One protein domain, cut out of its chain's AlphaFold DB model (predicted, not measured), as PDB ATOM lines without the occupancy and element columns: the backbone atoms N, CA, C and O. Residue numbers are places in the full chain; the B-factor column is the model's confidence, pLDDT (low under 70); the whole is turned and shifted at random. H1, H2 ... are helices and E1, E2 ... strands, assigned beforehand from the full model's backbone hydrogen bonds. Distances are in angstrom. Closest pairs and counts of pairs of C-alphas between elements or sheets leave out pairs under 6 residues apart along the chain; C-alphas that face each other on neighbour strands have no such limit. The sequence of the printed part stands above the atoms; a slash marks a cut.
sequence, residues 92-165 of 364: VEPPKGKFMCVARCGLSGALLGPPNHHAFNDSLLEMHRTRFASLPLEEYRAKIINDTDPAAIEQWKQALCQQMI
ATOM      1  N   VAL A  92     403.044 281.530 161.452       83.25
ATOM      2  CA  VAL A  92     403.685 281.624 162.768       83.25
ATOM      3  C   VAL A  92     403.316 280.417 163.623       83.25
ATOM      4  O   VAL A  92     402.297 279.765 163.394       83.25
ATOM      5  N   GLU A  93     404.179 280.096 164.592       74.69
ATOM      6  CA  GLU A  93     403.934 278.981 165.508       74.69
ATOM      7  C   GLU A  93     402.608 279.168 166.260       74.69
ATOM      8  O   GLU A  93     402.289 280.284 166.690       74.69
ATOM      9  N   PRO A  94     401.849 278.079 166.476       76.62
ATOM     10  CA  PRO A  94     400.629 278.144 167.258       76.62
ATOM     11  C   PRO A  94     400.924 278.641 168.686       76.62
ATOM     12  O   PRO A  94     401.985 278.334 169.245       76.62
ATOM     13  N   PRO A  95     399.982 279.366 169.317       74.31
ATOM     14  CA  PRO A  95     400.165 279.895 170.664       74.31
ATOM     15  C   PRO A  95     400.564 278.793 171.658       74.31
ATOM     16  O   PRO A  95     399.861 277.788 171.807       74.31
ATOM     17  N   LYS A  96     401.684 278.980 172.368       69.06
ATOM     18  CA  LYS A  96     402.144 278.043 173.405       69.06
ATOM     19  C   LYS A  96     401.329 278.251 174.681       69.06
ATOM     20  O   LYS A  96     401.405 279.301 175.309       69.06
ATOM     21  N   GLY A  97     400.552 277.243 175.072       71.50
ATOM     22  CA  GLY A  97     399.760 277.273 176.302       71.50
ATOM     23  C   GLY A  97     398.706 276.170 176.360       71.50
ATOM     24  O   GLY A  97     398.231 275.686 175.333       71.50
ATOM     25  N   LYS A  98     398.327 275.763 177.577       78.69
ATOM     26  CA  LYS A  98     397.140 274.926 177.798       78.69
ATOM     27  C   LYS A  98     395.916 275.840 177.873       78.69
ATOM     28  O   LYS A  98     395.701 276.498 178.885       78.69
ATOM     29  N   PHE A  99     395.134 275.886 176.799       84.56
ATOM     30  CA  PHE A  99     393.885 276.647 176.743       84.56
ATOM     31  C   PHE A  99     392.719 275.716 177.069       84.56
ATOM     32  O   PHE A  99     392.541 274.712 176.388       84.56
ATOM     33  N   MET A 100     391.957 276.028 178.121       86.12
ATOM     34  CA  MET A 100     390.791 275.221 178.519       86.12
ATOM     35  C   MET A 100     389.514 275.612 177.770       86.12
ATOM     36  O   MET A 100     388.620 274.789 177.617       86.12
ATOM     37  N   CYS A 101     389.416 276.865 177.323       90.81
ATOM     38  CA  CYS A 101     388.292 277.373 176.550       90.81
ATOM     39  C   CYS A 101     388.726 278.540 175.658       90.81
ATOM     40  O   CYS A 101     389.756 279.183 175.898       90.81
ATOM     41  N   VAL A 102     387.913 278.826 174.646       91.94
ATOM     42  CA  VAL A 102     388.005 280.023 173.812       91.94
ATOM     43  C   VAL A 102     386.689 280.779 173.916       91.94
ATOM     44  O   VAL A 102     385.613 280.210 173.762       91.94
ATOM     45  N   ALA A 103     386.766 282.079 174.182       93.12
ATOM     46  CA  ALA A 103     385.592 282.927 174.176       93.12
ATOM     47  C   ALA A 103     385.067 283.069 172.742       93.12
ATOM     48  O   ALA A 103     385.820 283.345 171.804       93.12
ATOM     49  N   ARG A 104     383.759 282.911 172.581       92.94
ATOM     50  CA  ARG A 104     383.026 283.024 171.326       92.94
ATOM     51  C   ARG A 104     381.979 284.120 171.465       92.94
ATOM     52  O   ARG A 104     381.262 284.201 172.462       92.94
ATOM     53  N   CYS A 105     381.861 284.964 170.449       92.44
ATOM     54  CA  CYS A 105     380.759 285.907 170.340       92.44
ATOM     55  C   CYS A 105     379.441 285.131 170.173       92.44
ATOM     56  O   CYS A 105     379.239 284.499 169.136       92.44
ATOM     57  N   GLY A 106     378.523 285.203 171.141       90.19
ATOM     58  CA  GLY A 106     377.235 284.501 171.072       90.19
ATOM     59  C   GLY A 106     376.286 285.011 169.982       90.19
ATOM     60  O   GLY A 106     375.324 284.330 169.651       90.19
ATOM     61  N   LEU A 107     376.559 286.187 169.398       89.81
ATOM     62  CA  LEU A 107     375.761 286.766 168.309       89.81
ATOM     63  C   LEU A 107     376.273 286.368 166.916       89.81
ATOM     64  O   LEU A 107     375.479 286.090 166.026       89.81
ATOM     65  N   SER A 108     377.595 286.365 166.710       89.50
ATOM     66  CA  SER A 108     378.209 286.101 165.393       89.50
ATOM     67  C   SER A 108     378.859 284.728 165.259       89.50
ATOM     68  O   SER A 108     379.241 284.344 164.156       89.50
ATOM     69  N   GLY A 109     379.066 284.017 166.367       88.38
ATOM     70  CA  GLY A 109     379.819 282.766 166.405       88.38
ATOM     71  C   GLY A 109     381.337 282.924 166.248       88.38
ATOM     72  O   GLY A 109     382.043 281.919 166.302       88.38
ATOM     73  N   ALA A 110     381.860 284.143 166.078       89.06
ATOM     74  CA  ALA A 110     383.291 284.383 165.903       89.06
ATOM     75  C   ALA A 110     384.089 284.136 167.197       89.06
ATOM     76  O   ALA A 110     383.641 284.480 168.293       89.06
ATOM     77  N   LEU A 111     385.282 283.554 167.058       91.56
ATOM     78  CA  LEU A 111     386.190 283.248 168.165       91.56
ATOM     79  C   LEU A 111     387.000 284.500 168.534       91.56
ATOM     80  O   LEU A 111     387.674 285.078 167.687       91.56
ATOM     81  N   LEU A 112     386.929 284.913 169.798       88.56
ATOM     82  CA  LEU A 112     387.603 286.094 170.357       88.56
ATOM     83  C   LEU A 112     388.928 285.737 171.054       88.56
ATOM     84  O   LEU A 112     389.734 286.614 171.352       88.56
ATOM     85  N   GLY A 113     389.145 284.447 171.316       89.12
ATOM     86  CA  GLY A 113     390.310 283.918 172.020       89.12
ATOM     87  C   GLY A 113     390.043 283.595 173.496       89.12
ATOM     88  O   GLY A 113     388.959 283.858 174.006       89.12
ATOM     89  N   PRO A 114     390.995 282.964 174.198       89.69
ATOM     90  CA  PRO A 114     390.845 282.584 175.600       89.69
ATOM     91  C   PRO A 114     390.679 283.815 176.506       89.69
ATOM     92  O   PRO A 114     391.455 284.757 176.352       89.69
ATOM     93  N   PRO A 115     389.783 283.793 177.513       86.44
ATOM     94  CA  PRO A 115     389.580 284.926 178.429       86.44
ATOM     95  C   PRO A 115     390.854 285.403 179.145       86.44
ATOM     96  O   PRO A 115     390.991 286.581 179.458       86.44
ATOM     97  N   ASN A 116     391.805 284.491 179.368       84.12
ATOM     98  CA  ASN A 116     393.073 284.764 180.052       84.12
ATOM     99  C   ASN A 116     394.212 285.181 179.095       84.12
ATOM    100  O   ASN A 116     395.355 285.319 179.529       84.12
ATOM    101  N   HIS A 117     393.950 285.330 177.792       83.62
ATOM    102  CA  HIS A 117     394.961 285.707 176.804       83.62
ATOM    103  C   HIS A 117     395.056 287.235 176.668       83.62
ATOM    104  O   HIS A 117     394.041 287.915 176.572       83.62
ATOM    105  N   HIS A 118     396.273 287.785 176.583       79.62
ATOM    106  CA  HIS A 118     396.501 289.240 176.520       79.62
ATOM    107  C   HIS A 118     395.757 289.932 175.358       79.62
ATOM    108  O   HIS A 118     395.286 291.052 175.510       79.62
ATOM    109  N   ALA A 119     395.595 289.250 174.219       79.75
ATOM    110  CA  ALA A 119     394.892 289.782 173.045       79.75
ATOM    111  C   ALA A 119     393.350 289.679 173.110       79.75
ATOM    112  O   ALA A 119     392.671 290.120 172.180       79.75
ATOM    113  N   PHE A 120     392.779 289.077 174.162       86.88
ATOM    114  CA  PHE A 120     391.329 288.870 174.273       86.88
ATOM    115  C   PHE A 120     390.558 290.193 174.322       86.88
ATOM    116  O   PHE A 120     389.593 290.372 173.582       86.88
ATOM    117  N   ASN A 121     391.002 291.139 175.156       88.25
ATOM    118  CA  ASN A 121     390.305 292.415 175.318       88.25
ATOM    119  C   ASN A 121     390.330 293.249 174.025       88.25
ATOM    120  O   ASN A 121     389.307 293.810 173.640       88.25
ATOM    121  N   ASP A 122     391.461 293.258 173.313       83.69
ATOM    122  CA  ASP A 122     391.588 293.932 172.015       83.69
ATOM    123  C   ASP A 122     390.652 293.306 170.971       83.69
ATOM    124  O   ASP A 122     389.924 294.016 170.278       83.69
ATOM    125  N   SER A 123     390.603 291.970 170.907       84.81
ATOM    126  CA  SER A 123     389.728 291.233 169.981       84.81
ATOM    127  C   SER A 123     388.241 291.472 170.274       84.81
ATOM    128  O   SER A 123     387.430 291.609 169.356       84.81
ATOM    129  N   LEU A 124     387.877 291.568 171.556       91.31
ATOM    130  CA  LEU A 124     386.524 291.888 172.013       91.31
ATOM    131  C   LEU A 124     386.113 293.304 171.595       91.31
ATOM    132  O   LEU A 124     385.037 293.476 171.017       91.31
ATOM    133  N   LEU A 125     386.961 294.299 171.870       88.88
ATOM    134  CA  LEU A 125     386.705 295.701 171.532       88.88
ATOM    135  C   LEU A 125     386.632 295.909 170.016       88.88
ATOM    136  O   LEU A 125     385.737 296.608 169.541       88.88
ATOM    137  N   GLU A 126     387.513 295.265 169.249       85.88
ATOM    138  CA  GLU A 126     387.484 295.331 167.787       85.88
ATOM    139  C   GLU A 126     386.186 294.744 167.227       85.88
ATOM    140  O   GLU A 126     385.548 295.348 166.362       85.88
ATOM    141  N   MET A 127     385.742 293.595 167.743       88.38
ATOM    142  CA  MET A 127     384.502 292.969 167.287       88.38
ATOM    143  C   MET A 127     383.263 293.794 167.640       88.38
ATOM    144  O   MET A 127     382.352 293.924 166.817       88.38
ATOM    145  N   HIS A 128     383.238 294.384 168.837       92.56
ATOM    146  CA  HIS A 128     382.190 295.316 169.240       92.56
ATOM    147  C   HIS A 128     382.146 296.521 168.298       92.56
ATOM    148  O   HIS A 128     381.119 296.772 167.671       92.56
ATOM    149  N   ARG A 129     383.285 297.192 168.098       88.81
ATOM    150  CA  ARG A 129     383.397 298.382 167.247       88.81
ATOM    151  C   ARG A 129     383.009 298.119 165.792       88.81
ATOM    152  O   ARG A 129     382.386 298.969 165.166       88.81
ATOM    153  N   THR A 130     383.393 296.968 165.242       84.56
ATOM    154  CA  THR A 130     383.202 296.669 163.813       84.56
ATOM    155  C   THR A 130     381.832 296.090 163.479       84.56
ATOM    156  O   THR A 130     381.343 296.327 162.377       84.56
ATOM    157  N   ARG A 131     381.204 295.329 164.387       88.12
ATOM    158  CA  ARG A 131     379.954 294.598 164.088       88.12
ATOM    159  C   ARG A 131     378.778 294.919 165.002       88.12
ATOM    160  O   ARG A 131     377.642 294.721 164.583       88.12
ATOM    161  N   PHE A 132     379.019 295.406 166.217       92.00
ATOM    162  CA  PHE A 132     377.984 295.560 167.249       92.00
ATOM    163  C   PHE A 132     378.037 296.920 167.958       92.00
ATOM    164  O   PHE A 132     377.613 297.035 169.105       92.00
ATOM    165  N   ALA A 133     378.514 297.965 167.270       90.06
ATOM    166  CA  ALA A 133     378.725 299.294 167.851       90.06
ATOM    167  C   ALA A 133     377.442 299.947 168.400       90.06
ATOM    168  O   ALA A 133     377.520 300.846 169.232       90.06
ATOM    169  N   SER A 134     376.265 299.501 167.946       91.06
ATOM    170  CA  SER A 134     374.956 299.973 168.411       91.06
ATOM    171  C   SER A 134     374.526 299.405 169.768       91.06
ATOM    172  O   SER A 134     373.600 299.938 170.372       91.06
ATOM    173  N   LEU A 135     375.150 298.321 170.240       91.25
ATOM    174  CA  LEU A 135     374.883 297.725 171.554       91.25
ATOM    175  C   LEU A 135     375.826 298.326 172.606       91.25
ATOM    176  O   LEU A 135     377.009 298.501 172.314       91.25
ATOM    177  N   PRO A 136     375.377 298.597 173.842       94.62
ATOM    178  CA  PRO A 136     376.283 298.948 174.932       94.62
ATOM    179  C   PRO A 136     377.328 297.846 175.174       94.62
ATOM    180  O   PRO A 136     377.018 296.656 175.119       94.62
ATOM    181  N   LEU A 137     378.576 298.230 175.464       90.94
ATOM    182  CA  LEU A 137     379.690 297.279 175.594       90.94
ATOM    183  C   LEU A 137     379.450 296.226 176.690       90.94
ATOM    184  O   LEU A 137     379.793 295.061 176.506       90.94
ATOM    185  N   GLU A 138     378.838 296.618 177.808       92.50
ATOM    186  CA  GLU A 138     378.508 295.703 178.910       92.50
ATOM    187  C   GLU A 138     377.448 294.670 178.506       92.50
ATOM    188  O   GLU A 138     377.581 293.484 178.811       92.50
ATOM    189  N   GLU A 139     376.442 295.079 177.730       92.12
ATOM    190  CA  GLU A 139     375.456 294.146 177.178       92.12
ATOM    191  C   GLU A 139     376.096 293.188 176.173       92.12
ATOM    192  O   GLU A 139     375.790 291.995 176.171       92.12
ATOM    193  N   TYR A 140     377.027 293.678 175.349       91.94
ATOM    194  CA  TYR A 140     377.790 292.831 174.435       91.94
ATOM    195  C   TYR A 140     378.662 291.811 175.187       91.94
ATOM    196  O   TYR A 140     378.672 290.632 174.824       91.94
ATOM    197  N   ARG A 141     379.336 292.223 176.271       92.06
ATOM    198  CA  ARG A 141     380.127 291.336 177.144       92.06
ATOM    199  C   ARG A 141     379.288 290.197 177.722       92.06
ATOM    200  O   ARG A 141     379.744 289.057 177.722       92.06
ATOM    201  N   ALA A 142     378.048 290.474 178.127       92.94
ATOM    202  CA  ALA A 142     377.122 289.460 178.638       92.94
ATOM    203  C   ALA A 142     376.705 288.406 177.587       92.94
ATOM    204  O   ALA A 142     376.184 287.352 177.947       92.94
ATOM    205  N   LYS A 143     376.923 288.665 176.289       93.00
ATOM    206  CA  LYS A 143     376.637 287.727 175.187       93.00
ATOM    207  C   LYS A 143     377.846 286.876 174.781       93.00
ATOM    208  O   LYS A 143     377.772 286.166 173.777       93.00
ATOM    209  N   ILE A 144     378.961 286.943 175.505       93.56
ATOM    210  CA  ILE A 144     380.152 286.130 175.234       93.56
ATOM    211  C   ILE A 144     380.005 284.766 175.909       93.56
ATOM    212  O   ILE A 144     379.689 284.677 177.093       93.56
ATOM    213  N   ILE A 145     380.249 283.701 175.149       93.56
ATOM    214  CA  ILE A 145     380.129 282.313 175.603       93.56
ATOM    215  C   ILE A 145     381.526 281.698 175.618       93.56
ATOM    216  O   ILE A 145     382.272 281.840 174.653       93.56
ATOM    217  N   ASN A 146     381.887 281.006 176.695       93.12
ATOM    218  CA  ASN A 146     383.126 280.235 176.735       93.12
ATOM    219  C   ASN A 146     382.895 278.872 176.089       93.12
ATOM    220  O   ASN A 146     382.128 278.063 176.606       93.12
ATOM    221  N   ASP A 147     383.563 278.633 174.968       89.56
ATOM    222  CA  ASP A 147     383.500 277.381 174.233       89.56
ATOM    223  C   ASP A 147     384.658 276.472 174.663       89.56
ATOM    224  O   ASP A 147     385.831 276.841 174.536       89.56
ATOM    225  N   THR A 148     384.331 275.316 175.239       90.00
ATOM    226  CA  THR A 148     385.303 274.306 175.689       90.00
ATOM    227  C   THR A 148     385.516 273.200 174.658       90.00
ATOM    228  O   THR A 148     386.259 272.262 174.941       90.00
ATOM    229  N   ASP A 149     384.867 273.271 173.490       90.06
ATOM    230  CA  ASP A 149     385.068 272.306 172.412       90.06
ATOM    231  C   ASP A 149     386.533 272.349 171.930       90.06
ATOM    232  O   ASP A 149     387.005 273.402 171.473       90.06
ATOM    233  N   PRO A 150     387.272 271.222 171.988       86.81
ATOM    234  CA  PRO A 150     388.623 271.136 171.446       86.81
ATOM    235  C   PRO A 150     388.724 271.605 169.990       86.81
ATOM    236  O   PRO A 150     389.733 272.209 169.622       86.81
ATOM    237  N   ALA A 151     387.687 271.395 169.171       88.25
ATOM    238  CA  ALA A 151     387.683 271.837 167.779       88.25
ATOM    239  C   ALA A 151     387.686 273.371 167.652       88.25
ATOM    240  O   ALA A 151     388.405 273.917 166.815       88.25
ATOM    241  N   ALA A 152     386.948 274.080 168.512       87.25
ATOM    242  CA  ALA A 152     386.935 275.543 168.546       87.25
ATOM    243  C   ALA A 152     388.284 276.115 169.018       87.25
ATOM    244  O   ALA A 152     388.762 277.121 168.489       87.25
ATOM    245  N   ILE A 153     388.923 275.448 169.983       86.94
ATOM    246  CA  ILE A 153     390.254 275.821 170.475       86.94
ATOM    247  C   ILE A 153     391.298 275.669 169.361       86.94
ATOM    248  O   ILE A 153     392.101 276.580 169.150       86.94
ATOM    249  N   GLU A 154     391.272 274.564 168.616       86.44
ATOM    250  CA  GLU A 154     392.171 274.353 167.476       86.44
ATOM    251  C   GLU A 154     391.876 275.304 166.311       86.44
ATOM    252  O   GLU A 154     392.809 275.856 165.733       86.44
ATOM    253  N   GLN A 155     390.604 275.592 166.017       87.25
ATOM    254  CA  GLN A 155     390.232 276.578 164.998       87.25
ATOM    255  C   GLN A 155     390.781 277.972 165.334       87.25
ATOM    256  O   GLN A 155     391.312 278.660 164.462       87.25
ATOM    257  N   TRP A 156     390.694 278.388 166.600       88.00
ATOM    258  CA  TRP A 156     391.282 279.648 167.054       88.00
ATOM    259  C   TRP A 156     392.812 279.643 166.948       88.00
ATOM    260  O   TRP A 156     393.388 280.611 166.448       88.00
ATOM    261  N   LYS A 157     393.482 278.554 167.354       84.56
ATOM    262  CA  LYS A 157     394.942 278.427 167.203       84.56
ATOM    263  C   LYS A 157     395.365 278.520 165.740       84.56
ATOM    264  O   LYS A 157     396.276 279.276 165.432       84.56
ATOM    265  N   GLN A 158     394.680 277.806 164.844       83.06
ATOM    266  CA  GLN A 158     394.939 277.845 163.403       83.06
ATOM    267  C   GLN A 158     394.717 279.240 162.813       83.06
ATOM    268  O   GLN A 158     395.500 279.673 161.970       83.06
ATOM    269  N   ALA A 159     393.698 279.968 163.280       80.00
ATOM    270  CA  ALA A 159     393.457 281.347 162.862       80.00
ATOM    271  C   ALA A 159     394.601 282.293 163.269       80.00
ATOM    272  O   ALA A 159     394.896 283.233 162.539       80.00
ATOM    273  N   LEU A 160     395.276 282.027 164.393       78.25
ATOM    274  CA  LEU A 160     396.461 282.778 164.825       78.25
ATOM    275  C   LEU A 160     397.762 282.324 164.163       78.25
ATOM    276  O   LEU A 160     398.745 283.059 164.215       78.25
ATOM    277  N   CYS A 161     397.780 281.160 163.510       82.50
ATOM    278  CA  CYS A 161     398.936 280.732 162.730       82.50
ATOM    279  C   CYS A 161     399.137 281.593 161.478       82.50
ATOM    280  O   CYS A 161     400.210 281.532 160.897       82.50
ATOM    281  N   GLN A 162     398.144 282.374 161.039       79.56
ATOM    282  CA  GLN A 162     398.294 283.313 159.929       79.56
ATOM    283  C   GLN A 162     398.437 284.734 160.466       79.56
ATOM    284  O   GLN A 162     397.489 285.311 160.995       79.56
ATOM    285  N   GLN A 163     399.616 285.322 160.282       81.31
ATOM    286  CA  GLN A 163     399.876 286.702 160.674       81.31
ATOM    287  C   GLN A 163     400.284 287.525 159.454       81.31
ATOM    288  O   GLN A 163     401.085 287.086 158.633       81.31
ATOM    289  N   MET A 164     399.720 288.728 159.331       85.50
ATOM    290  CA  MET A 164     400.148 289.700 158.328       85.50
ATOM    291  C   MET A 164     401.345 290.480 158.868       85.50
ATOM    292  O   MET A 164     401.240 291.124 159.912       85.50
ATOM    293  N   ILE A 165     402.459 290.447 158.147       90.88
ATOM    294  CA  ILE A 165     403.627 291.280 158.413       90.88
ATOM    295  C   ILE A 165     403.807 292.306 157.299       90.88
ATOM    296  O   ILE A 165     403.357 292.101 156.174       90.88
TER     297      ILE A 165
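This is residues 92 to 165 of the 364 residues of the protein "C2H2-type domain-containing protein" of Lentisphaerae bacterium (UniProt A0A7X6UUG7). A small sheet of three short strands, E2, E1 and E3, forms the middle of the domain, with H1 over one face, running along the strands, and H3 over the other face, running across them. The short helix H2 lies beyond H1 on the way to E3, and the last strand, E4, follows H3 away from the sheet. The printed part has 74 residues, with three named helices and four named strands in the order E1, E2, H1, H2, E3, H3, E4; the sheet's order is E2, E1, E3, all antiparallel, and the class is mixed, helices and strands. The whole is compact, with a radius of gyration of the C-alphas of 12.3 A and spans of 36 by 30 by 19 A.

In the sheet, E1 is residues 102 to 105, starting at C-alpha 102 (388.005, 280.023, 173.812) and 10.0 A long, E2 is residues 111 to 113, and E3 is residues 144 to 147. H1, residues 120 to 131, is 16.3 A long and begins at C-alpha 120 (391.329, 288.870, 174.273). H3, residues 150 to 160, is 15.5 A long. H2 is residues 137 to 141, and E4, residues 162 to 165, ends at C-alpha 165 (403.627, 291.280, 158.413).

E1 is the inner strand. It is antiparallel to E3 at 141 degrees, with N 104 and O 145 2.8 A apart, within hydrogen-bond range. E1 and E2 form a hairpin at 138 degrees, with N 103 and O 113 2.8 A apart, also within range. The domain has three layers, helices on both faces of a sheet. H1 is on one face, over E2, at a height over the sheet of 8.1 A; its closest C-alphas to E2 are Phe 120 and Gly 113, 5.5 A apart. On the opposite face H3 is over E2 and E1 at a height over the sheet of 8.7 A, and stands at 81 degrees to E1 on the local plane; the closest C-alphas of H3 and E1 are Ile 153 and Val 102, 5.8 A apart. E2, H1, H2 and E3 form a split strand-helix-strand unit, two strands running the same way with helices between them in the chain and E1 between them in the sheet; its crossover is right-handed. H2 is not on the sheet, and is close to but not clearly touching H1, the closest C-alphas being His 128 and Leu 137, 7.1 A apart. E4 pairs with no named strand; H3 and E4 meet only through their link. In H1, H2 and H3 every O i to N i+4 pair is within hydrogen-bond range.

The C-alphas farthest apart, Glu 93 and Ser 134, are 35.9 A apart. The printed part has no cut and no long link. The mean pLDDT of the printed part is 87.1, and residue 96 is under 70.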